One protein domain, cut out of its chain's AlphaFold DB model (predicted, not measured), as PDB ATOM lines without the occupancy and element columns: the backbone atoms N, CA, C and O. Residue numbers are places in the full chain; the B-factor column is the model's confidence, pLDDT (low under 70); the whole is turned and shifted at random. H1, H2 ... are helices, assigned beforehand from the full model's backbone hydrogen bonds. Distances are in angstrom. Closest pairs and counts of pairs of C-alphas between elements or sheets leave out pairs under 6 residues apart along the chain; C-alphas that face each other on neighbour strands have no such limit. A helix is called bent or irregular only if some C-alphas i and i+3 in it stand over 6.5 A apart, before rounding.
ATOM      1  N   ALA A 533     -25.084  -0.439  21.272       89.62
ATOM      2  CA  ALA A 533     -24.805   0.589  22.280       89.62
ATOM      3  C   ALA A 533     -25.886   0.657  23.376       89.62
ATOM      4  O   ALA A 533     -25.543   0.630  24.555       89.62
ATOM      5  N   TYR A 534     -27.168   0.625  22.993       91.81
ATOM      6  CA  TYR A 534     -28.291   0.645  23.935       91.81
ATOM      7  C   TYR A 534     -28.278  -0.553  24.897       91.81
ATOM      8  O   TYR A 534     -28.394  -0.395  26.109       91.81
ATOM      9  N   GLN A 535     -28.075  -1.763  24.368       91.25
ATOM     10  CA  GLN A 535     -28.055  -2.997  25.163       91.25
ATOM     11  C   GLN A 535     -26.865  -3.023  26.126       91.25
ATOM     12  O   GLN A 535     -26.985  -3.485  27.258       91.25
ATOM     13  N   ARG A 536     -25.717  -2.490  25.692       90.62
ATOM     14  CA  ARG A 536     -24.513  -2.353  26.517       90.62
ATOM     15  C   ARG A 536     -24.719  -1.365  27.660       90.62
ATOM     16  O   ARG A 536     -24.308  -1.655  28.777       90.62
ATOM     17  N   GLU A 537     -25.345  -0.226  27.380       94.12
ATOM     18  CA  GLU A 537     -25.659   0.788  28.385       94.12
ATOM     19  C   GLU A 537     -26.662   0.253  29.414       94.12
ATOM     20  O   GLU A 537     -26.420   0.362  30.612       94.12
ATOM     21  N   TYR A 538     -27.724  -0.416  28.951       94.25
ATOM     22  CA  TYR A 538     -28.710  -1.073  29.810       94.25
ATOM     23  C   TYR A 538     -28.045  -2.112  30.721       94.25
ATOM     24  O   TYR A 538     -28.246  -2.105  31.933       94.25
ATOM     25  N   LEU A 539     -27.213  -2.987  30.144       92.44
ATOM     26  CA  LEU A 539     -26.497  -4.025  30.884       92.44
ATOM     27  C   LEU A 539     -25.532  -3.420  31.914       92.44
ATOM     28  O   LEU A 539     -25.499  -3.862  33.060       92.44
ATOM     29  N   HIS A 540     -24.766  -2.399  31.522       93.19
ATOM     30  CA  HIS A 540     -23.847  -1.692  32.409       93.19
ATOM     31  C   HIS A 540     -24.581  -1.039  33.585       93.19
ATOM     32  O   HIS A 540     -24.149  -1.167  34.729       93.19
ATOM     33  N   GLU A 541     -25.708  -0.375  33.327       94.56
ATOM     34  CA  GLU A 541     -26.528   0.253  34.361       94.56
ATOM     35  C   GLU A 541     -27.113  -0.785  35.332       94.56
ATOM     36  O   GLU A 541     -27.068  -0.587  36.547       94.56
ATOM     37  N   THR A 542     -27.580  -1.931  34.829       94.81
ATOM     38  CA  THR A 542     -28.008  -3.047  35.681       94.81
ATOM     39  C   THR A 542     -26.866  -3.541  36.580       94.81
ATOM     40  O   THR A 542     -27.063  -3.663  37.787       94.81
ATOM     41  N   PHE A 543     -25.657  -3.755  36.043       94.38
ATOM     42  CA  PHE A 543     -24.498  -4.159  36.854       94.38
ATOM     43  C   PHE A 543     -24.069  -3.096  37.867       94.38
ATOM     44  O   PHE A 543     -23.642  -3.448  38.966       94.38
ATOM     45  N   MET A 544     -24.193  -1.814  37.522       95.31
ATOM     46  CA  MET A 544     -23.944  -0.713  38.450       95.31
ATOM     47  C   MET A 544     -24.885  -0.791  39.653       95.31
ATOM     48  O   MET A 544     -24.413  -0.746  40.788       95.31
ATOM     49  N   TYR A 545     -26.191  -0.976  39.428       95.44
ATOM     50  CA  TYR A 545     -27.147  -1.154  40.523       95.44
ATOM     51  C   TYR A 545     -26.861  -2.415  41.335       95.44
ATOM     52  O   TYR A 545     -26.782  -2.320  42.556       95.44
ATOM     53  N   THR A 546     -26.585  -3.553  40.693       94.62
ATOM     54  CA  THR A 546     -26.220  -4.789  41.404       94.62
ATOM     55  C   THR A 546     -24.971  -4.607  42.272       94.62
ATOM     56  O   THR A 546     -24.947  -5.020  43.431       94.62
ATOM     57  N   GLY A 547     -23.927  -3.963  41.743       94.44
ATOM     58  CA  GLY A 547     -22.696  -3.682  42.482       94.44
ATOM     59  C   GLY A 547     -22.924  -2.742  43.667       94.44
ATOM     60  O   GLY A 547     -22.407  -2.992  44.760       94.44
ATOM     61  N   LEU A 548     -23.736  -1.697  43.478       95.88
ATOM     62  CA  LEU A 548     -24.136  -0.784  44.550       95.88
ATOM     63  C   LEU A 548     -24.965  -1.496  45.627       95.88
ATOM     64  O   LEU A 548     -24.700  -1.286  46.809       95.88
ATOM     65  N   GLY A 549     -25.908  -2.359  45.245       95.44
ATOM     66  CA  GLY A 549     -26.732  -3.140  46.170       95.44
ATOM     67  C   GLY A 549     -25.892  -4.085  47.026       95.44
ATOM     68  O   GLY A 549     -25.910  -4.010  48.255       95.44
ATOM     69  N   VAL A 550     -25.034  -4.893  46.396       94.81
ATOM     70  CA  VAL A 550     -24.104  -5.792  47.103       94.81
ATOM     71  C   VAL A 550     -23.145  -5.019  48.019       94.81
ATOM     72  O   VAL A 550     -22.910  -5.425  49.163       94.81
ATOM     73  N   GLY A 551     -22.610  -3.886  47.554       94.94
ATOM     74  CA  GLY A 551     -21.769  -3.006  48.367       94.94
ATOM     75  C   GLY A 551     -22.514  -2.453  49.586       94.94
ATOM     76  O   GLY A 551     -22.003  -2.509  50.709       94.94
ATOM     77  N   MET A 552     -23.751  -1.993  49.383       96.00
ATOM     78  CA  MET A 552     -24.639  -1.517  50.442       96.00
ATOM     79  C   MET A 552     -24.918  -2.618  51.468       96.00
ATOM     80  O   MET A 552     -24.796  -2.370  52.668       96.00
ATOM     81  N   ILE A 553     -25.211  -3.843  51.020       95.81
ATOM     82  CA  ILE A 553     -25.420  -5.003  51.895       95.81
ATOM     83  C   ILE A 553     -24.207  -5.225  52.799       95.81
ATOM     84  O   ILE A 553     -24.371  -5.378  54.009       95.81
ATOM     85  N   GLY A 554     -22.991  -5.205  52.246       94.12
ATOM     86  CA  GLY A 554     -21.763  -5.400  53.020       94.12
ATOM     87  C   GLY A 554     -21.544  -4.323  54.089       94.12
ATOM     88  O   GLY A 554     -21.247  -4.640  55.244       94.12
ATOM     89  N   VAL A 555     -21.733  -3.049  53.728       96.44
ATOM     90  CA  VAL A 555     -21.583  -1.911  54.653       96.44
ATOM     91  C   VAL A 555     -22.644  -1.951  55.754       96.44
ATOM     92  O   VAL A 555     -22.311  -1.848  56.938       96.44
ATOM     93  N   VAL A 556     -23.913  -2.153  55.389       97.25
ATOM     94  CA  VAL A 556     -25.032  -2.205  56.339       97.25
ATOM     95  C   VAL A 556     -24.920  -3.425  57.248       97.25
ATOM     96  O   VAL A 556     -25.108  -3.291  58.455       97.25
ATOM     97  N   ALA A 557     -24.549  -4.598  56.726       95.75
ATOM     98  CA  ALA A 557     -24.368  -5.805  57.531       95.75
ATOM     99  C   ALA A 557     -23.278  -5.603  58.590       95.75
ATOM    100  O   ALA A 557     -23.473  -5.982  59.747       95.75
ATOM    101  N   LYS A 558     -22.166  -4.945  58.225       94.56
ATOM    102  CA  LYS A 558     -21.095  -4.573  59.161       94.56
ATOM    103  C   LYS A 558     -21.581  -3.588  60.221       94.56
ATOM    104  O   LYS A 558     -21.304  -3.787  61.402       94.56
ATOM    105  N   GLY A 559     -22.331  -2.563  59.818       96.62
ATOM    106  CA  GLY A 559     -22.951  -1.618  60.750       96.62
ATOM    107  C   GLY A 559     -23.871  -2.319  61.751       96.62
ATOM    108  O   GLY A 559     -23.706  -2.156  62.957       96.62
ATOM    109  N   LEU A 560     -24.778  -3.166  61.256       95.06
ATOM    110  CA  LEU A 560     -25.709  -3.957  62.063       95.06
ATOM    111  C   LEU A 560     -24.973  -4.889  63.035       95.06
ATOM    112  O   LEU A 560     -25.304  -4.942  64.221       95.06
ATOM    113  N   HIS A 561     -23.941  -5.587  62.568       93.25
ATOM    114  CA  HIS A 561     -23.128  -6.450  63.418       93.25
ATOM    115  C   HIS A 561     -22.468  -5.677  64.566       93.25
ATOM    116  O   HIS A 561     -22.566  -6.094  65.722       93.25
ATOM    117  N   ASN A 562     -21.887  -4.512  64.268       92.69
ATOM    118  CA  ASN A 562     -21.221  -3.666  65.257       92.69
ATOM    119  C   ASN A 562     -22.181  -3.123  66.327       92.69
ATOM    120  O   ASN A 562     -21.792  -3.012  67.485       92.69
ATOM    121  N   VAL A 563     -23.441  -2.827  65.977       92.75
ATOM    122  CA  VAL A 563     -24.470  -2.391  66.948       92.75
ATOM    123  C   VAL A 563     -25.139  -3.558  67.692       92.75
ATOM    124  O   VAL A 563     -26.134  -3.375  68.393       92.75
ATOM    125  N   GLY A 564     -24.619  -4.779  67.538       88.00
ATOM    126  CA  GLY A 564     -25.102  -5.968  68.235       88.00
ATOM    127  C   GLY A 564     -26.361  -6.598  67.633       88.00
ATOM    128  O   GLY A 564     -26.939  -7.499  68.245       88.00
ATOM    129  N   LEU A 622     -20.690 -12.321  59.722       90.19
ATOM    130  CA  LEU A 622     -19.544 -11.561  60.228       90.19
ATOM    131  C   LEU A 622     -18.925 -12.148  61.506       90.19
ATOM    132  O   LEU A 622     -17.845 -11.719  61.897       90.19
ATOM    133  N   PHE A 623     -19.542 -13.172  62.114       89.25
ATOM    134  CA  PHE A 623     -18.868 -13.999  63.122       89.25
ATOM    135  C   PHE A 623     -17.780 -14.901  62.530       89.25
ATOM    136  O   PHE A 623     -16.920 -15.387  63.267       89.25
ATOM    137  N   PHE A 624     -17.803 -15.155  61.220       86.75
ATOM    138  CA  PHE A 624     -16.730 -15.877  60.550       86.75
ATOM    139  C   PHE A 624     -15.505 -14.991  60.338       86.75
ATOM    140  O   PHE A 624     -15.574 -13.764  60.348       86.75
ATOM    141  N   ASN A 625     -14.353 -15.635  60.131       84.81
ATOM    142  CA  ASN A 625     -13.101 -14.920  59.927       84.81
ATOM    143  C   ASN A 625     -13.232 -13.969  58.716       84.81
ATOM    144  O   ASN A 625     -13.558 -14.440  57.619       84.81
ATOM    145  N   PRO A 626     -12.937 -12.664  58.866       85.31
ATOM    146  CA  PRO A 626     -13.087 -11.689  57.785       85.31
ATOM    147  C   PRO A 626     -12.254 -12.043  56.546       85.31
ATOM    148  O   PRO A 626     -12.656 -11.729  55.429       85.31
ATOM    149  N   ALA A 627     -11.139 -12.764  56.707       82.69
ATOM    150  CA  ALA A 627     -10.339 -13.252  55.587       82.69
ATOM    151  C   ALA A 627     -11.069 -14.320  54.751       82.69
ATOM    152  O   ALA A 627     -10.875 -14.382  53.538       82.69
ATOM    153  N   ILE A 628     -11.915 -15.154  55.370       84.69
ATOM    154  CA  ILE A 628     -12.736 -16.148  54.657       84.69
ATOM    155  C   ILE A 628     -13.835 -15.435  53.872       84.69
ATOM    156  O   ILE A 628     -14.025 -15.734  52.695       84.69
ATOM    157  N   LEU A 629     -14.495 -14.453  54.489       86.31
ATOM    158  CA  LEU A 629     -15.533 -13.651  53.837       86.31
ATOM    159  C   LEU A 629     -14.973 -12.857  52.649       86.31
ATOM    160  O   LEU A 629     -15.562 -12.874  51.573       86.31
ATOM    161  N   ALA A 630     -13.803 -12.230  52.805       86.44
ATOM    162  CA  ALA A 630     -13.145 -11.497  51.723       86.44
ATOM    163  C   ALA A 630     -12.760 -12.414  50.547       86.44
ATOM    164  O   ALA A 630     -12.987 -12.065  49.390       86.44
ATOM    165  N   ARG A 631     -12.227 -13.613  50.828       81.06
ATOM    166  CA  ARG A 631     -11.906 -14.613  49.792       81.06
ATOM    167  C   ARG A 631     -13.156 -15.131  49.091       81.06
ATOM    168  O   ARG A 631     -13.161 -15.209  47.868       81.06
ATOM    169  N   ALA A 632     -14.204 -15.450  49.851       88.94
ATOM    170  CA  ALA A 632     -15.479 -15.878  49.294       88.94
ATOM    171  C   ALA A 632     -16.061 -14.808  48.365       88.94
ATOM    172  O   ALA A 632     -16.431 -15.123  47.241       88.94
ATOM    173  N   GLY A 633     -16.055 -13.543  48.799       88.00
ATOM    174  CA  GLY A 633     -16.511 -12.411  47.993       88.00
ATOM    175  C   GLY A 633     -15.712 -12.264  46.700       88.00
ATOM    176  O   GLY A 633     -16.303 -12.150  45.629       88.00
ATOM    177  N   LEU A 634     -14.380 -12.354  46.772       86.69
ATOM    178  CA  LEU A 634     -13.517 -12.295  45.591       86.69
ATOM    179  C   LEU A 634     -13.804 -13.439  44.602       86.69
ATOM    180  O   LEU A 634     -13.873 -13.204  43.397       86.69
ATOM    181  N   TYR A 635     -14.002 -14.665  45.094       87.69
ATOM    182  CA  TYR A 635     -14.354 -15.808  44.246       87.69
ATOM    183  C   TYR A 635     -15.732 -15.648  43.604       87.69
ATOM    184  O   TYR A 635     -15.885 -15.955  42.424       87.69
ATOM    185  N   THR A 636     -16.715 -15.123  44.338       91.12
ATOM    186  CA  THR A 636     -18.052 -14.840  43.801       91.12
ATOM    187  C   THR A 636     -18.006 -13.777  42.706       91.12
ATOM    188  O   THR A 636     -18.587 -13.994  41.647       91.12
ATOM    189  N   VAL A 637     -17.268 -12.676  42.905       89.00
ATOM    190  CA  VAL A 637     -17.079 -11.635  41.876       89.00
ATOM    191  C   VAL A 637     -16.404 -12.214  40.630       89.00
ATOM    192  O   VAL A 637     -16.870 -11.976  39.518       89.00
ATOM    193  N   GLY A 638     -15.350 -13.019  40.801       85.50
ATOM    194  CA  GLY A 638     -14.663 -13.668  39.683       85.50
ATOM    195  C   GLY A 638     -15.568 -14.628  38.905       85.50
ATOM    196  O   GLY A 638     -15.598 -14.591  37.676       85.50
ATOM    197  N   MET A 639     -16.348 -15.452  39.609       86.50
ATOM    198  CA  MET A 639     -17.269 -16.407  38.988       86.50
ATOM    199  C   MET A 639     -18.419 -15.700  38.264       86.50
ATOM    200  O   MET A 639     -18.689 -16.002  37.104       86.50
ATOM    201  N   MET A 640     -19.061 -14.726  38.916       87.44
ATOM    202  CA  MET A 640     -20.150 -13.958  38.318       87.44
ATOM    203  C   MET A 640     -19.659 -13.151  37.118       87.44
ATOM    204  O   MET A 640     -20.329 -13.148  36.094       87.44
ATOM    205  N   GLY A 641     -18.475 -12.536  37.192       86.75
ATOM    206  CA  GLY A 641     -17.859 -11.826  36.069       86.75
ATOM    207  C   GLY A 641     -17.557 -12.738  34.877       86.75
ATOM    208  O   GLY A 641     -17.872 -12.390  33.739       86.75
ATOM    209  N   ALA A 642     -17.025 -13.940  35.122       84.69
ATOM    210  CA  ALA A 642     -16.770 -14.923  34.069       84.69
ATOM    211  C   ALA A 642     -18.069 -15.414  33.403       84.69
ATOM    212  O   ALA A 642     -18.161 -15.440  32.175       84.69
ATOM    213  N   ILE A 643     -19.094 -15.748  34.193       86.94
ATOM    214  CA  ILE A 643     -20.410 -16.162  33.677       86.94
ATOM    215  C   ILE A 643     -21.085 -15.001  32.936       86.94
ATOM    216  O   ILE A 643     -21.664 -15.213  31.875       86.94
ATOM    217  N   SER A 644     -20.932 -13.773  33.434       87.44
ATOM    218  CA  SER A 644     -21.402 -12.526  32.808       87.44
ATOM    219  C   SER A 644     -20.794 -12.285  31.444       87.44
ATOM    220  O   SER A 644     -21.517 -11.996  30.492       87.44
ATOM    221  N   TYR A 645     -19.491 -12.502  31.308       86.94
ATOM    222  CA  TYR A 645     -18.822 -12.449  30.018       86.94
ATOM    223  C   TYR A 645     -19.358 -13.511  29.046       86.94
ATOM    224  O   TYR A 645     -19.632 -13.215  27.880       86.94
ATOM    225  N   VAL A 646     -19.552 -14.750  29.510       84.50
ATOM    226  CA  VAL A 646     -20.100 -15.835  28.679       84.50
ATOM    227  C   VAL A 646     -21.537 -15.534  28.256       84.50
ATOM    228  O   VAL A 646     -21.845 -15.626  27.071       84.50
ATOM    229  N   GLY A 647     -22.388 -15.114  29.189       85.31
ATOM    230  CA  GLY A 647     -23.774 -14.741  28.926       85.31
ATOM    231  C   GLY A 647     -23.875 -13.571  27.955       85.31
ATOM    232  O   GLY A 647     -24.661 -13.639  27.023       85.31
ATOM    233  N   ALA A 648     -23.037 -12.543  28.094       85.19
ATOM    234  CA  ALA A 648     -23.067 -11.375  27.215       85.19
ATOM    235  C   ALA A 648     -22.556 -11.656  25.787       85.19
ATOM    236  O   ALA A 648     -22.954 -10.970  24.847       85.19
ATOM    237  N   THR A 649     -21.682 -12.655  25.613       84.00
ATOM    238  CA  THR A 649     -21.069 -13.003  24.313       84.00
ATOM    239  C   THR A 649     -21.732 -14.185  23.599       84.00
ATOM    240  O   THR A 649     -21.381 -14.494  22.456       84.00
ATOM    241  N   ALA A 650     -22.683 -14.855  24.246       84.31
ATOM    242  CA  ALA A 650     -23.429 -15.957  23.654       84.31
ATOM    243  C   ALA A 650     -24.424 -15.481  22.590       84.31
ATOM    244  O   ALA A 650     -24.891 -14.337  22.613       84.31
ATOM    245  N   LYS A 651     -24.758 -16.380  21.657       83.81
ATOM    246  CA  LYS A 651     -25.799 -16.141  20.659       83.81
ATOM    247  C   LYS A 651     -27.111 -15.723  21.324       83.81
ATOM    248  O   LYS A 651     -27.461 -16.158  22.421       83.81
ATOM    249  N   THR A 652     -27.815 -14.833  20.641       77.44
ATOM    250  CA  THR A 652     -29.067 -14.235  21.092       77.44
ATOM    251  C   THR A 652     -30.086 -15.307  21.498       77.44
ATOM    252  O   THR A 652     -30.350 -16.215  20.717       77.44
ATOM    253  N   ASP A 653     -30.647 -15.184  22.705       77.75
ATOM    254  CA  ASP A 653     -31.681 -16.066  23.279       77.75
ATOM    255  C   ASP A 653     -31.235 -17.513  23.567       77.75
ATOM    256  O   ASP A 653     -32.035 -18.329  24.031       77.75
ATOM    257  N   GLN A 654     -29.941 -17.819  23.410       79.62
ATOM    258  CA  GLN A 654     -29.415 -19.179  23.542       79.62
ATOM    259  C   GLN A 654     -29.614 -19.774  24.935       79.62
ATOM    260  O   GLN A 654     -29.803 -20.973  25.043       79.62
ATOM    261  N   TYR A 655     -29.595 -18.984  26.010       79.56
ATOM    262  CA  TYR A 655     -29.800 -19.512  27.368       79.56
ATOM    263  C   TYR A 655     -31.201 -19.261  27.923       79.56
ATOM    264  O   TYR A 655     -31.501 -19.704  29.028       79.56
ATOM    265  N   LEU A 656     -32.095 -18.621  27.162       83.19
ATOM    266  CA  LEU A 656     -33.441 -18.293  27.641       83.19
ATOM    267  C   LEU A 656     -34.327 -19.548  27.788       83.19
ATOM    268  O   LEU A 656     -35.238 -19.570  28.615       83.19
ATOM    269  N   TYR A 657     -34.020 -20.635  27.066       82.88
ATOM    270  CA  TYR A 657     -34.717 -21.921  27.214       82.88
ATOM    271  C   TYR A 657     -34.410 -22.634  28.544       82.88
ATOM    272  O   TYR A 657     -35.166 -23.511  28.964       82.88
ATOM    273  N   LEU A 658     -33.324 -22.258  29.235       79.19
ATOM    274  CA  LEU A 658     -32.911 -22.899  30.485       79.19
ATOM    275  C   LEU A 658     -33.817 -22.553  31.675       79.19
ATOM    276  O   LEU A 658     -33.719 -23.212  32.708       79.19
ATOM    277  N   GLY A 659     -34.728 -21.582  31.548       76.88
ATOM    278  CA  GLY A 659     -35.567 -21.119  32.660       76.88
ATOM    279  C   GLY A 659     -36.365 -22.233  33.356       76.88
ATOM    280  O   GLY A 659     -36.381 -22.301  34.583       76.88
ATOM    281  N   GLY A 660     -36.976 -23.151  32.595       81.06
ATOM    282  CA  GLY A 660     -37.740 -24.278  33.151       81.06
ATOM    283  C   GLY A 660     -36.871 -25.261  33.956       81.06
ATOM    284  O   GLY A 660     -37.127 -25.464  35.146       81.06
ATOM    285  N   PRO A 661     -35.819 -25.843  33.350       83.81
ATOM    286  CA  PRO A 661     -34.872 -26.709  34.055       83.81
ATOM    287  C   PRO A 661     -34.182 -26.045  35.255       83.81
ATOM    288  O   PRO A 661     -34.010 -26.688  36.290       83.81
ATOM    289  N   LEU A 662     -33.817 -24.761  35.158       79.75
ATOM    290  CA  LEU A 662     -33.170 -24.030  36.252       79.75
ATOM    291  C   LEU A 662     -34.113 -23.816  37.437       79.75
ATOM    292  O   LEU A 662     -33.691 -23.980  38.581       79.75
ATOM    293  N   LEU A 663     -35.395 -23.535  37.187       79.44
ATOM    294  CA  LEU A 663     -36.401 -23.437  38.244       79.44
ATOM    295  C   LEU A 663     -36.618 -24.791  38.939       79.44
ATOM    296  O   LEU A 663     -36.706 -24.841  40.164       79.44
ATOM    297  N   ALA A 664     -36.628 -25.897  38.187       78.06
ATOM    298  CA  ALA A 664     -36.677 -27.245  38.760       78.06
ATOM    299  C   ALA A 664     -35.413 -27.586  39.577       78.06
ATOM    300  O   ALA A 664     -35.498 -28.179  40.650       78.06
ATOM    301  N   GLY A 665     -34.231 -27.174  39.118       78.12
ATOM    302  CA  GLY A 665     -32.996 -27.302  39.896       78.12
ATOM    303  C   GLY A 665     -33.038 -26.480  41.187       78.12
ATOM    304  O   GLY A 665     -32.659 -26.967  42.254       78.12
ATOM    305  N   LEU A 666     -33.559 -25.252  41.118       78.38
ATOM    306  CA  LEU A 666     -33.688 -24.351  42.261       78.38
ATOM    307  C   LEU A 666     -34.618 -24.920  43.335       78.38
ATOM    308  O   LEU A 666     -34.295 -24.816  44.518       78.38
ATOM    309  N   THR A 667     -35.730 -25.565  42.960       78.81
ATOM    310  CA  THR A 667     -36.624 -26.209  43.938       78.81
ATOM    311  C   THR A 667     -35.939 -27.373  44.645       78.81
ATOM    312  O   THR A 667     -36.016 -27.462  45.870       78.81
ATOM    313  N   VAL A 668     -35.195 -28.218  43.925       78.38
ATOM    314  CA  VAL A 668     -34.416 -29.317  44.525       78.38
ATOM    315  C   VAL A 668     -33.364 -28.781  45.499       78.38
ATOM    316  O   VAL A 668     -33.230 -29.290  46.616       78.38
ATOM    317  N   VAL A 669     -32.644 -27.724  45.120       73.44
ATOM    318  CA  VAL A 669     -31.638 -27.083  45.979       73.44
ATOM    319  C   VAL A 669     -32.289 -26.445  47.208       73.44
ATOM    320  O   VAL A 669     -31.782 -26.609  48.318       73.44
ATOM    321  N   ALA A 670     -33.419 -25.755  47.045       76.81
ATOM    322  CA  ALA A 670     -34.148 -25.133  48.147       76.81
ATOM    323  C   ALA A 670     -34.660 -26.179  49.150       76.81
ATOM    324  O   ALA A 670     -34.437 -26.038  50.352       76.81
ATOM    325  N   LEU A 671     -35.259 -27.271  48.663       75.50
ATOM    326  CA  LEU A 671     -35.709 -28.389  49.498       75.50
ATOM    327  C   LEU A 671     -34.539 -29.069  50.221       75.50
ATOM    328  O   LEU A 671     -34.651 -29.399  51.402       75.50
ATOM    329  N   SER A 672     -33.391 -29.208  49.554       73.12
ATOM    330  CA  SER A 672     -32.170 -29.754  50.163       73.12
ATOM    331  C   SER A 672     -31.635 -28.866  51.290       73.12
ATOM    332  O   SER A 672     -31.138 -29.378  52.289       73.12
ATOM    333  N   GLY A 673     -31.790 -27.542  51.182       69.69
ATOM    334  CA  GLY A 673     -31.443 -26.594  52.248       69.69
ATOM    335  C   GLY A 673     -32.362 -26.668  53.474       69.69
ATOM    336  O   GLY A 673     -31.940 -26.330  54.577       69.69
ATOM    337  N   LEU A 674     -33.596 -27.158  53.307       70.56
ATOM    338  CA  LEU A 674     -34.548 -27.399  54.399       70.56
ATOM    339  C   LEU A 674     -34.385 -28.784  55.042       70.56
ATOM    340  O   LEU A 674     -34.982 -29.054  56.086       70.56
ATOM    341  N   ALA A 675     -33.560 -29.657  54.458       66.62
ATOM    342  CA  ALA A 675     -33.343 -31.013  54.946       66.62
ATOM    343  C   ALA A 675     -32.943 -31.080  56.435       66.62
ATOM    344  O   ALA A 675     -33.529 -31.897  57.144       66.62
ATOM    345  N   PRO A 676     -32.067 -30.210  56.980       60.94
ATOM    346  CA  PRO A 676     -31.724 -30.239  58.406       60.94
ATOM    347  C   PRO A 676     -32.898 -29.933  59.354       60.94
ATOM    348  O   PRO A 676     -32.821 -30.242  60.540       60.94
ATOM    349  N   LEU A 677     -33.980 -29.325  58.852       61.62
ATOM    350  CA  LEU A 677     -35.172 -28.983  59.636       61.62
ATOM    351  C   LEU A 677     -36.166 -30.155  59.732       61.62
ATOM    352  O   LEU A 677     -36.926 -30.250  60.698       61.62
ATOM    353  N   VAL A 678     -36.142 -31.061  58.752       59.03
ATOM    354  CA  VAL A 678     -37.090 -32.180  58.623       59.03
ATOM    355  C   VAL A 678     -36.421 -33.530  58.914       59.03
ATOM    356  O   VAL A 678     -37.045 -34.421  59.493       59.03
ATOM    357  N   ILE A 679     -35.144 -33.682  58.556       52.88
ATOM    358  CA  ILE A 679     -34.389 -34.930  58.682       52.88
ATOM    359  C   ILE A 679     -33.727 -35.005  60.069       52.88
ATOM    360  O   ILE A 679     -32.972 -34.106  60.443       52.88
ATOM    361  N   PRO A 680     -33.958 -36.084  60.847       51.03
ATOM    362  CA  PRO A 680     -33.308 -36.283  62.138       51.03
ATOM    363  C   PRO A 680     -31.778 -36.280  62.020       51.03
ATOM    364  O   PRO A 680     -31.221 -36.982  61.177       51.03
ATOM    365  N   ALA A 681     -31.086 -35.582  62.928       54.38
ATOM    366  CA  ALA A 681     -29.618 -35.487  62.955       54.38
ATOM    367  C   ALA A 681     -28.888 -36.849  63.061       54.38
ATOM    368  O   ALA A 681     -27.692 -36.938  62.795       54.38
ATOM    369  N   THR A 682     -29.603 -37.922  63.414       52.25
ATOM    370  CA  THR A 682     -29.102 -39.305  63.438       52.25
ATOM    371  C   THR A 682     -28.945 -39.922  62.044       52.25
ATOM    372  O   THR A 682     -28.215 -40.897  61.890       52.25
ATOM    373  N   ALA A 683     -29.583 -39.364  61.010       56.09
ATOM    374  CA  ALA A 683     -29.429 -39.778  59.615       56.09
ATOM    375  C   ALA A 683     -28.233 -39.065  58.955       56.09
ATOM    376  O   ALA A 683     -28.363 -38.420  57.915       56.09
ATOM    377  N   ALA A 684     -27.053 -39.179  59.574       56.09
ATOM    378  CA  ALA A 684     -25.852 -38.430  59.196       56.09
ATOM    379  C   ALA A 684     -25.462 -38.602  57.716       56.09
ATOM    380  O   ALA A 684     -24.987 -37.659  57.089       56.09
ATOM    381  N   ARG A 685     -25.704 -39.786  57.133       60.22
ATOM    382  CA  ARG A 685     -25.402 -40.071  55.721       60.22
ATOM    383  C   ARG A 685     -26.332 -39.325  54.762       60.22
ATOM    384  O   ARG A 685     -25.860 -38.731  53.799       60.22
ATOM    385  N   THR A 686     -27.632 -39.321  55.048       60.72
ATOM    386  CA  THR A 686     -28.634 -38.592  54.259       60.72
ATOM    387  C   THR A 686     -28.429 -37.087  54.391       60.72
ATOM    388  O   THR A 686     -28.477 -36.377  53.394       60.72
ATOM    389  N   LEU A 687     -28.102 -36.614  55.598       60.53
ATOM    390  CA  LEU A 687     -27.843 -35.204  55.871       60.53
ATOM    391  C   LEU A 687     -26.577 -34.699  55.156       60.53
ATOM    392  O   LEU A 687     -26.610 -33.642  54.532       60.53
ATOM    393  N   ALA A 688     -25.499 -35.492  55.152       67.62
ATOM    394  CA  ALA A 688     -24.277 -35.178  54.409       67.62
ATOM    395  C   ALA A 688     -24.506 -35.138  52.886       67.62
ATOM    396  O   ALA A 688     -23.921 -34.308  52.190       67.62
ATOM    397  N   PHE A 689     -25.369 -36.012  52.357       73.44
ATOM    398  CA  PHE A 689     -25.754 -35.974  50.947       73.44
ATOM    399  C   PHE A 689     -26.543 -34.700  50.613       73.44
ATOM    400  O   PHE A 689     -26.185 -33.995  49.670       73.44
ATOM    401  N   THR A 690     -27.559 -34.357  51.412       71.06
ATOM    402  CA  THR A 690     -28.356 -33.137  51.203       71.06
ATOM    403  C   THR A 690     -27.534 -31.860  51.367       71.06
ATOM    404  O   THR A 690     -27.756 -30.895  50.643       71.06
ATOM    405  N   GLU A 691     -26.543 -31.864  52.263       73.38
ATOM    406  CA  GLU A 691     -25.621 -30.742  52.464       73.38
ATOM    407  C   GLU A 691     -24.718 -30.530  51.239       73.38
ATOM    408  O   GLU A 691     -24.605 -29.412  50.738       73.38
ATOM    409  N   ASN A 692     -24.141 -31.603  50.683       79.19
ATOM    410  CA  ASN A 692     -23.358 -31.518  49.448       79.19
ATOM    411  C   ASN A 692     -24.218 -31.085  48.249       79.19
ATOM    412  O   ASN A 692     -23.761 -30.293  47.424       79.19
ATOM    413  N   LEU A 693     -25.460 -31.575  48.161       77.38
ATOM    414  CA  LEU A 693     -26.403 -31.196  47.109       77.38
ATOM    415  C   LEU A 693     -26.799 -29.712  47.212       77.38
ATOM    416  O   LEU A 693     -26.834 -29.013  46.201       77.38
ATOM    417  N   TRP A 694     -27.016 -29.202  48.427       84.38
ATOM    418  CA  TRP A 694     -27.306 -27.786  48.670       84.38
ATOM    419  C   TRP A 694     -26.116 -26.864  48.352       84.38
ATOM    420  O   TRP A 694     -26.315 -25.787  47.777       84.38
ATOM    421  N   LEU A 695     -24.889 -27.283  48.689       80.94
ATOM    422  CA  LEU A 695     -23.661 -26.515  48.449       80.94
ATOM    423  C   LEU A 695     -23.229 -26.547  46.980       80.94
ATOM    424  O   LEU A 695     -23.222 -25.511  46.317       80.94
ATOM    425  N   TYR A 696     -22.873 -27.724  46.461       85.94
ATOM    426  CA  TYR A 696     -22.286 -27.867  45.126       85.94
ATOM    427  C   TYR A 696     -23.349 -27.870  44.025       85.94
ATOM    428  O   TYR A 696     -23.168 -27.213  43.002       85.94
ATOM    429  N   GLY A 697     -24.481 -28.546  44.255       84.12
ATOM    430  CA  GLY A 697     -25.621 -28.496  43.335       84.12
ATOM    431  C   GLY A 697     -26.216 -27.090  43.261       84.12
ATOM    432  O   GLY A 697     -26.477 -26.585  42.174       84.12
ATOM    433  N   GLY A 698     -26.319 -26.408  44.406       83.38
ATOM    434  CA  GLY A 698     -26.707 -25.001  44.452       83.38
ATOM    435  C   GLY A 698     -25.771 -24.095  43.659       83.38
ATOM    436  O   GLY A 698     -26.252 -23.288  42.873       83.38
ATOM    437  N   LEU A 699     -24.451 -24.249  43.798       88.56
ATOM    438  CA  LEU A 699     -23.484 -23.441  43.046       88.56
ATOM    439  C   LEU A 699     -23.652 -23.593  41.523       88.56
ATOM    440  O   LEU A 699     -23.608 -22.598  40.804       88.56
ATOM    441  N   ALA A 700     -23.898 -24.817  41.045       88.19
ATOM    442  CA  ALA A 700     -24.159 -25.083  39.631       88.19
ATOM    443  C   ALA A 700     -25.474 -24.445  39.153       88.19
ATOM    444  O   ALA A 700     -25.502 -23.802  38.104       88.19
ATOM    445  N   VAL A 701     -26.550 -24.577  39.938       86.81
ATOM    446  CA  VAL A 701     -27.859 -23.995  39.609       86.81
ATOM    447  C   VAL A 701     -27.791 -22.471  39.582       86.81
ATOM    448  O   VAL A 701     -28.203 -21.885  38.589       86.81
ATOM    449  N   PHE A 702     -27.229 -21.824  40.607       88.69
ATOM    450  CA  PHE A 702     -27.117 -20.361  40.633       88.69
ATOM    451  C   PHE A 702     -26.168 -19.833  39.558       88.69
ATOM    452  O   PHE A 702     -26.467 -18.813  38.959       88.69
ATOM    453  N   GLY A 703     -25.091 -20.551  39.218       89.12
ATOM    454  CA  GLY A 703     -24.280 -20.195  38.052       89.12
ATOM    455  C   GLY A 703     -25.075 -20.233  36.737       89.12
ATOM    456  O   GLY A 703     -24.921 -19.354  35.891       89.12
ATOM    457  N   GLY A 704     -25.967 -21.217  36.579       87.81
ATOM    458  CA  GLY A 704     -26.886 -21.298  35.443       87.81
ATOM    459  C   GLY A 704     -27.984 -20.226  35.455       87.81
ATOM    460  O   GLY A 704     -28.290 -19.673  34.401       87.81
ATOM    461  N   ILE A 705     -28.541 -19.894  36.627       89.44
ATOM    462  CA  ILE A 705     -29.512 -18.797  36.791       89.44
ATOM    463  C   ILE A 705     -28.859 -17.467  36.431       89.44
ATOM    464  O   ILE A 705     -29.440 -16.726  35.648       89.44
ATOM    465  N   THR A 706     -27.618 -17.229  36.856       91.12
ATOM    466  CA  THR A 706     -26.889 -16.011  36.492       91.12
ATOM    467  C   THR A 706     -26.761 -15.897  34.982       91.12
ATOM    468  O   THR A 706     -27.097 -14.860  34.414       91.12
ATOM    469  N   LEU A 707     -26.361 -16.983  34.309       89.56
ATOM    470  CA  LEU A 707     -26.268 -17.042  32.847       89.56
ATOM    471  C   LEU A 707     -27.609 -16.734  32.156       89.56
ATOM    472  O   LEU A 707     -27.641 -15.990  31.171       89.56
ATOM    473  N   TYR A 708     -28.704 -17.291  32.678       90.62
ATOM    474  CA  TYR A 708     -30.064 -17.021  32.215       90.62
ATOM    475  C   TYR A 708     -30.457 -15.553  32.431       90.62
ATOM    476  O   TYR A 708     -30.964 -14.918  31.507       90.62
ATOM    477  N   ASP A 709     -30.174 -14.990  33.604       92.69
ATOM    478  CA  ASP A 709     -30.532 -13.622  33.967       92.69
ATOM    479  C   ASP A 709     -29.795 -12.588  33.113       92.69
ATOM    480  O   ASP A 709     -30.411 -11.632  32.652       92.69
ATOM    481  N   ILE A 710     -28.521 -12.812  32.782       91.50
ATOM    482  CA  ILE A 710     -27.772 -11.949  31.850       91.50
ATOM    483  C   ILE A 710     -28.441 -11.920  30.466       91.50
ATOM    484  O   ILE A 710     -28.606 -10.857  29.863       91.50
ATOM    485  N   GLN A 711     -28.853 -13.082  29.954       91.62
ATOM    486  CA  GLN A 711     -29.558 -13.178  28.671       91.62
ATOM    487  C   GLN A 711     -30.960 -12.569  28.742       91.62
ATOM    488  O   GLN A 711     -31.394 -11.907  27.799       91.62
ATOM    489  N   LYS A 712     -31.644 -12.717  29.876       92.19
ATOM    490  CA  LYS A 712     -32.933 -12.081  30.147       92.19
ATOM    491  C   LYS A 712     -32.818 -10.554  30.196       92.19
ATOM    492  O   LYS A 712     -33.658  -9.885  29.600       92.19
ATOM    493  N   VAL A 713     -31.768  -9.999  30.802       93.38
ATOM    494  CA  VAL A 713     -31.480  -8.551  30.785       93.38
ATOM    495  C   VAL A 713     -31.284  -8.068  29.347       93.38
ATOM    496  O   VAL A 713     -31.899  -7.086  28.934       93.38
ATOM    497  N   LEU A 714     -30.499  -8.791  28.540       91.19
ATOM    498  CA  LEU A 714     -30.295  -8.461  27.125       91.19
ATOM    499  C   LEU A 714     -31.586  -8.585  26.299       91.19
ATOM    500  O   LEU A 714     -31.851  -7.750  25.433       91.19
ATOM    501  N   TYR A 715     -32.426  -9.582  26.571       91.56
ATOM    502  CA  TYR A 715     -33.751  -9.710  25.961       91.56
ATOM    503  C   TYR A 715     -34.662  -8.531  26.335       91.56
ATOM    504  O   TYR A 715     -35.250  -7.894  25.463       91.56
ATOM    505  N   HIS A 716     -34.721  -8.165  27.615       92.31
ATOM    506  CA  HIS A 716     -35.494  -7.019  28.084       92.31
ATOM    507  C   HIS A 716     -34.977  -5.685  27.548       92.31
ATOM    508  O   HIS A 716     -35.790  -4.808  27.265       92.31
ATOM    509  N   SER A 717     -33.667  -5.546  27.332       92.69
ATOM    510  CA  SER A 717     -33.107  -4.361  26.681       92.69
ATOM    511  C   SER A 717     -33.619  -4.218  25.242       92.69
ATOM    512  O   SER A 717     -34.094  -3.148  24.880       92.69
ATOM    513  N   ARG A 718     -33.673  -5.303  24.454       91.31
ATOM    514  CA  ARG A 718     -34.267  -5.290  23.102       91.31
ATOM    515  C   ARG A 718     -35.749  -4.933  23.123       91.31
ATOM    516  O   ARG A 718     -36.206  -4.135  22.312       91.31
ATOM    517  N   MET A 719     -36.499  -5.497  24.069       90.94
ATOM    518  CA  MET A 719     -37.921  -5.179  24.239       90.94
ATOM    519  C   MET A 719     -38.135  -3.714  24.632       90.94
ATOM    520  O   MET A 719     -39.117  -3.104  24.217       90.94
ATOM    521  N   SER A 720     -37.220  -3.145  25.419       91.88
ATOM    522  CA  SER A 720     -37.258  -1.737  25.803       91.88
ATOM    523  C   SER A 720     -36.865  -0.804  24.660       91.88
ATOM    524  O   SER A 720     -37.474   0.250  24.504       91.88
ATOM    525  N   GLU A 721     -35.894  -1.200  23.839       90.69
ATOM    526  CA  GLU A 721     -35.495  -0.493  22.617       90.69
ATOM    527  C   GLU A 721     -36.639  -0.468  21.592       90.69
ATOM    528  O   GLU A 721     -36.915   0.564  20.990       90.69
ATOM    529  N   ALA A 722     -37.376  -1.576  21.468       89.69
ATOM    530  CA  ALA A 722     -38.563  -1.693  20.620       89.69
ATOM    531  C   ALA A 722     -39.820  -0.994  21.187       89.69
ATOM    532  O   ALA A 722     -40.887  -1.071  20.581       89.69
ATOM    533  N   GLY A 723     -39.737  -0.359  22.364       88.19
ATOM    534  CA  GLY A 723     -40.873   0.304  23.019       88.19
ATOM    535  C   GLY A 723     -41.939  -0.643  23.590       88.19
ATOM    536  O   GLY A 723     -42.999  -0.188  24.018       88.19
ATOM    537  N   LEU A 724     -41.674  -1.953  23.629       87.44
ATOM    538  CA  LEU A 724     -42.595  -2.985  24.124       87.44
ATOM    539  C   LEU A 724     -42.553  -3.141  25.654       87.44
ATOM    540  O   LEU A 724     -43.497  -3.655  26.254       87.44
ATOM    541  N   LYS A 725     -41.463  -2.711  26.300       86.69
ATOM    542  CA  LYS A 725     -41.276  -2.722  27.760       86.69
ATOM    543  C   LYS A 725     -40.666  -1.389  28.207       86.69
ATOM    544  O   LYS A 725     -39.876  -0.802  27.485       86.69
ATOM    545  N   LYS A 726     -41.013  -0.890  29.396       88.94
ATOM    546  CA  LYS A 726     -40.357   0.306  29.958       88.94
ATOM    547  C   LYS A 726     -38.949  -0.041  30.460       88.94
ATOM    548  O   LYS A 726     -38.766  -1.114  31.035       88.94
ATOM    549  N   ARG A 727     -37.984   0.873  30.282       90.69
ATOM    550  CA  ARG A 727     -36.606   0.727  30.785       90.69
ATOM    551  C   ARG A 727     -36.621   0.699  32.312       90.69
ATOM    552  O   ARG A 727     -37.043   1.667  32.939       90.69
ATOM    553  N   ASP A 728     -36.186  -0.414  32.895       91.50
ATOM    554  CA  ASP A 728     -36.225  -0.636  34.341       91.50
ATOM    555  C   ASP A 728     -35.058  -1.528  34.782       91.50
ATOM    556  O   ASP A 728     -35.185  -2.736  34.983       91.50
ATOM    557  N   THR A 729     -33.885  -0.913  34.876       92.81
ATOM    558  CA  THR A 729     -32.606  -1.568  35.181       92.81
ATOM    559  C   THR A 729     -32.509  -2.019  36.638       92.81
ATOM    560  O   THR A 729     -31.870  -3.034  36.907       92.81
ATOM    561  N   VAL A 730     -33.197  -1.332  37.559       93.88
ATOM    562  CA  VAL A 730     -33.260  -1.667  38.994       93.88
ATOM    563  C   VAL A 730     -33.960  -3.004  39.215       93.88
ATOM    564  O   VAL A 730     -33.481  -3.829  39.985       93.88
ATOM    565  N   ASN A 731     -35.071  -3.254  38.518       93.00
ATOM    566  CA  ASN A 731     -35.772  -4.531  38.639       93.00
ATOM    567  C   ASN A 731     -34.928  -5.701  38.111       93.00
ATOM    568  O   ASN A 731     -34.927  -6.773  38.711       93.00
ATOM    569  N   GLU A 732     -34.182  -5.503  37.023       92.75
ATOM    570  CA  GLU A 732     -33.257  -6.532  36.530       92.75
ATOM    571  C   GLU A 732     -32.050  -6.722  37.472       92.75
ATOM    572  O   GLU A 732     -31.521  -7.823  37.584       92.75
ATOM    573  N   ALA A 733     -31.635  -5.678  38.201       93.75
ATOM    574  CA  ALA A 733     -30.505  -5.749  39.127       93.75
ATOM    575  C   ALA A 733     -30.790  -6.631  40.352       93.75
ATOM    576  O   ALA A 733     -29.880  -7.309  40.827       93.75
ATOM    577  N   ILE A 734     -32.041  -6.678  40.828       92.62
ATOM    578  CA  ILE A 734     -32.444  -7.490  41.991       92.62
ATOM    579  C   ILE A 734     -32.211  -8.986  41.751       92.62
ATOM    580  O   ILE A 734     -31.813  -9.701  42.672       92.62
ATOM    581  N   SER A 735     -32.447  -9.485  40.534       90.19
ATOM    582  CA  SER A 735     -32.258 -10.912  40.250       90.19
ATOM    583  C   SER A 735     -30.769 -11.286  40.254       90.19
ATOM    584  O   SER A 735     -30.374 -12.235  40.932       90.19
ATOM    585  N   LEU A 736     -29.922 -10.438  39.658       91.88
ATOM    586  CA  LEU A 736     -28.464 -10.562  39.723       91.88
ATOM    587  C   LEU A 736     -27.908 -10.402  41.155       91.88
ATOM    588  O   LEU A 736     -26.963 -11.097  41.529       91.88
ATOM    589  N   GLU A 737     -28.494  -9.532  41.985       93.69
ATOM    590  CA  GLU A 737     -28.141  -9.397  43.410       93.69
ATOM    591  C   GLU A 737     -28.434 -10.689  44.193       93.69
ATOM    592  O   GLU A 737     -27.597 -11.157  44.970       93.69
ATOM    593  N   LEU A 738     -29.605 -11.294  43.980       91.25
ATOM    594  CA  LEU A 738     -30.004 -12.540  44.641       91.25
ATOM    595  C   LEU A 738     -29.106 -13.716  44.254       91.25
ATOM    596  O   LEU A 738     -28.762 -14.534  45.114       91.25
ATOM    597  N   ASP A 739     -28.692 -13.791  42.994       90.69
ATOM    598  CA  ASP A 739     -27.713 -14.769  42.532       90.69
ATOM    599  C   ASP A 739     -26.358 -14.583  43.213       90.69
ATOM    600  O   ASP A 739     -25.792 -15.543  43.751       90.69
ATOM    601  N   PHE A 740     -25.870 -13.339  43.277       93.25
ATOM    602  CA  PHE A 740     -24.619 -13.011  43.953       93.25
ATOM    603  C   PHE A 740     -24.642 -13.465  45.417       93.25
ATOM    604  O   PHE A 740     -23.731 -14.164  45.868       93.25
ATOM    605  N   ILE A 741     -25.697 -13.114  46.162       91.81
ATOM    606  CA  ILE A 741     -25.852 -13.478  47.578       91.81
ATOM    607  C   ILE A 741     -25.876 -15.003  47.744       91.81
ATOM    608  O   ILE A 741     -25.182 -15.551  48.607       91.81
ATOM    609  N   ASN A 742     -26.636 -15.711  46.906       90.19
ATOM    610  CA  ASN A 742     -26.768 -17.164  46.988       90.19
ATOM    611  C   ASN A 742     -25.462 -17.907  46.687       90.19
ATOM    612  O   ASN A 742     -25.161 -18.910  47.347       90.19
ATOM    613  N   ILE A 743     -24.681 -17.424  45.723       90.38
ATOM    614  CA  ILE A 743     -23.345 -17.947  45.424       90.38
ATOM    615  C   ILE A 743     -22.389 -17.630  46.580       90.38
ATOM    616  O   ILE A 743     -21.659 -18.511  47.038       90.38
ATOM    617  N   PHE A 744     -22.406 -16.392  47.077       92.62
ATOM    618  CA  PHE A 744     -21.531 -15.925  48.150       92.62
ATOM    619  C   PHE A 744     -21.684 -16.749  49.429       92.62
ATOM    620  O   PHE A 744     -20.689 -17.268  49.936       92.62
ATOM    621  N   ILE A 745     -22.914 -16.939  49.921       89.25
ATOM    622  CA  ILE A 745     -23.174 -17.740  51.128       89.25
ATOM    623  C   ILE A 745     -22.575 -19.140  50.965       89.25
ATOM    624  O   ILE A 745     -21.853 -19.618  51.838       89.25
ATOM    625  N   ARG A 746     -22.806 -19.796  49.824       89.31
ATOM    626  CA  ARG A 746     -22.283 -21.147  49.569       89.31
ATOM    627  C   ARG A 746     -20.762 -21.172  49.533       89.31
ATOM    628  O   ARG A 746     -20.164 -22.069  50.120       89.31
ATOM    629  N   MET A 747     -20.136 -20.169  48.923       86.94
ATOM    630  CA  MET A 747     -18.682 -20.036  48.911       86.94
ATOM    631  C   MET A 747     -18.115 -19.856  50.327       86.94
ATOM    632  O   MET A 747     -17.132 -20.506  50.682       86.94
ATOM    633  N   VAL A 748     -18.767 -19.049  51.173       88.38
ATOM    634  CA  VAL A 748     -18.403 -18.896  52.592       88.38
ATOM    635  C   VAL A 748     -18.461 -20.243  53.321       88.38
ATOM    636  O   VAL A 748     -17.494 -20.617  53.985       88.38
ATOM    637  N   TYR A 749     -19.546 -21.006  53.157       85.56
ATOM    638  CA  TYR A 749     -19.699 -22.320  53.793       85.56
ATOM    639  C   TYR A 749     -18.678 -23.352  53.287       85.56
ATOM    640  O   TYR A 749     -18.101 -24.086  54.093       85.56
ATOM    641  N   ILE A 750     -18.395 -23.386  51.980       84.56
ATOM    642  CA  ILE A 750     -17.381 -24.276  51.388       84.56
ATOM    643  C   ILE A 750     -15.991 -23.967  51.962       84.56
ATOM    644  O   ILE A 750     -15.276 -24.880  52.387       84.56
ATOM    645  N   LEU A 751     -15.607 -22.689  52.026       82.06
ATOM    646  CA  LEU A 751     -14.300 -22.279  52.548       82.06
ATOM    647  C   LEU A 751     -14.173 -22.495  54.060       82.06
ATOM    648  O   LEU A 751     -13.093 -22.857  54.531       82.06
ATOM    649  N   GLN A 752     -15.266 -22.344  54.810       78.56
ATOM    650  CA  GLN A 752     -15.303 -22.648  56.240       78.56
ATOM    651  C   GLN A 752     -15.156 -24.159  56.509       78.56
ATOM    652  O   GLN A 752     -14.421 -24.557  57.415       78.56
ATOM    653  N   GLY A 753     -15.812 -25.016  55.718       63.88
ATOM    654  CA  GLY A 753     -15.763 -26.478  55.867       63.88
ATOM    655  C   GLY A 753     -14.465 -27.137  55.372       63.88
ATOM    656  O   GLY A 753     -14.088 -28.206  55.859       63.88
ATOM    657  N   GLY A 754     -13.749 -26.506  54.433       50.66
ATOM    658  CA  GLY A 754     -12.522 -27.040  53.827       50.66
ATOM    659  C   GLY A 754     -11.279 -27.031  54.729       50.66
ATOM    660  O   GLY A 754     -10.378 -27.845  54.531       50.66
ATOM    661  N   GLY A 755     -11.224 -26.165  55.748       44.19
ATOM    662  CA  GLY A 755     -10.076 -26.068  56.665       44.19
ATOM    663  C   GLY A 755      -9.959 -27.223  57.667       44.19
ATOM    664  O   GLY A 755      -8.872 -27.499  58.163       44.19
ATOM    665  N   ASN A 756     -11.062 -27.928  57.933       39.84
ATOM    666  CA  ASN A 756     -11.157 -28.939  58.993       39.84
ATOM    667  C   ASN A 756     -11.019 -30.391  58.483       39.84
ATOM    668  O   ASN A 756     -11.144 -31.325  59.265       39.84
TER     669      ASN A 756
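What this domain is: This is residues 533 to 564 and 622 to 756 of the 759 residues of an uncharacterized protein of Orbilia oligospora (UniProt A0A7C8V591). Three helices fold back and forth on one another, the long H4 with H3 along one side of it and H5 along another, and H1 and H2 cross H5 steeply on its side away from H3. H2 crosses both H4 and H5 steeply, and H1 packs with its first part on the first part of H5 and on the far end of H4. The printed part has 167 residues, with five named helices in the order H1, H2, H3, H4, H5 and no named strand, and its class is all helix. It is compact, with a radius of gyration of the C-alphas of 17.8 A, and its C-alphas span 57 by 38 by 24 A. Residues 680 to 685, at the turn from H3 to H4, stick out.

Where its parts are: H1, residues 533 to 562, begins with C-alpha 533 at (-24.805, 0.589, 22.280) and is 43.3 A long. After the cut, H2 takes residues 626 to 649, over 34.4 A. H3, residues 656 to 678, has a kink of 32 degrees near residue 663 and is irregular, with C-alphas 673 and 676 7.2 A apart. H4, residues 684 to 721, begins at C-alpha 684, (-25.852, -38.430, 59.196), is 53.6 A long and has a kink of 25 degrees near residue 700. H5, residues 729 to 754, is 37.4 A long and ends at C-alpha 754, (-12.522, -27.040, 53.827).

How they stand to each other: H4 is the hub and touches the four other helices. H3 and H4 are a helical hairpin, opposite ways at a shallow tilt of 32 degrees; their closest C-alphas, of Val 669 and Trp 694, are 5.1 A apart. H4 and H5 are a second helical hairpin, at a shallow tilt of 23 degrees, closest at the C-alphas of Leu 695 and Arg 746, 5.7 A. H2 touches H4 with residues 640 to 648 alone, at a steep tilt of 46 degrees, closest at Gly 647 and Leu 707, C-alphas 5.2 A apart. H2 touches H5 at a steep tilt of 48 degrees, opposite ways, with the C-alphas of Ala 632 and Met 747 closest at 5.3 A. H1 touches H5 with residues 538 to 550 alone, at a steep tilt of 51 degrees, closest at the C-alphas of Thr 542 and Thr 729, 4.9 A. H1 touches H4 with residues 534 to 539 alone, closest at the C-alphas of Gln 535 and Ser 717, 5.4 A. H1 and H2 are near each other, while H3 is apart from H1 and H5. Every O i to N i+4 pair is within hydrogen-bond range in H1, H2 and H4, against 14 of 19 in H3 and 19 of 22 in H5.

The domain as a whole: The two C-alphas farthest apart, of Thr 682 and Gly 723, are 57.8 A apart. Residues 565 to 621 are cut out, and C-alphas 564 and 622 are 11.2 A apart across the cut. Of the links printed whole, H3 to H4 is tight, and H2 to H3 and H4 to H5 are short. The mean pLDDT of the printed part is 84.2; it is under 70 at residue 673, residues 675 to 688 and residues 753 to 756.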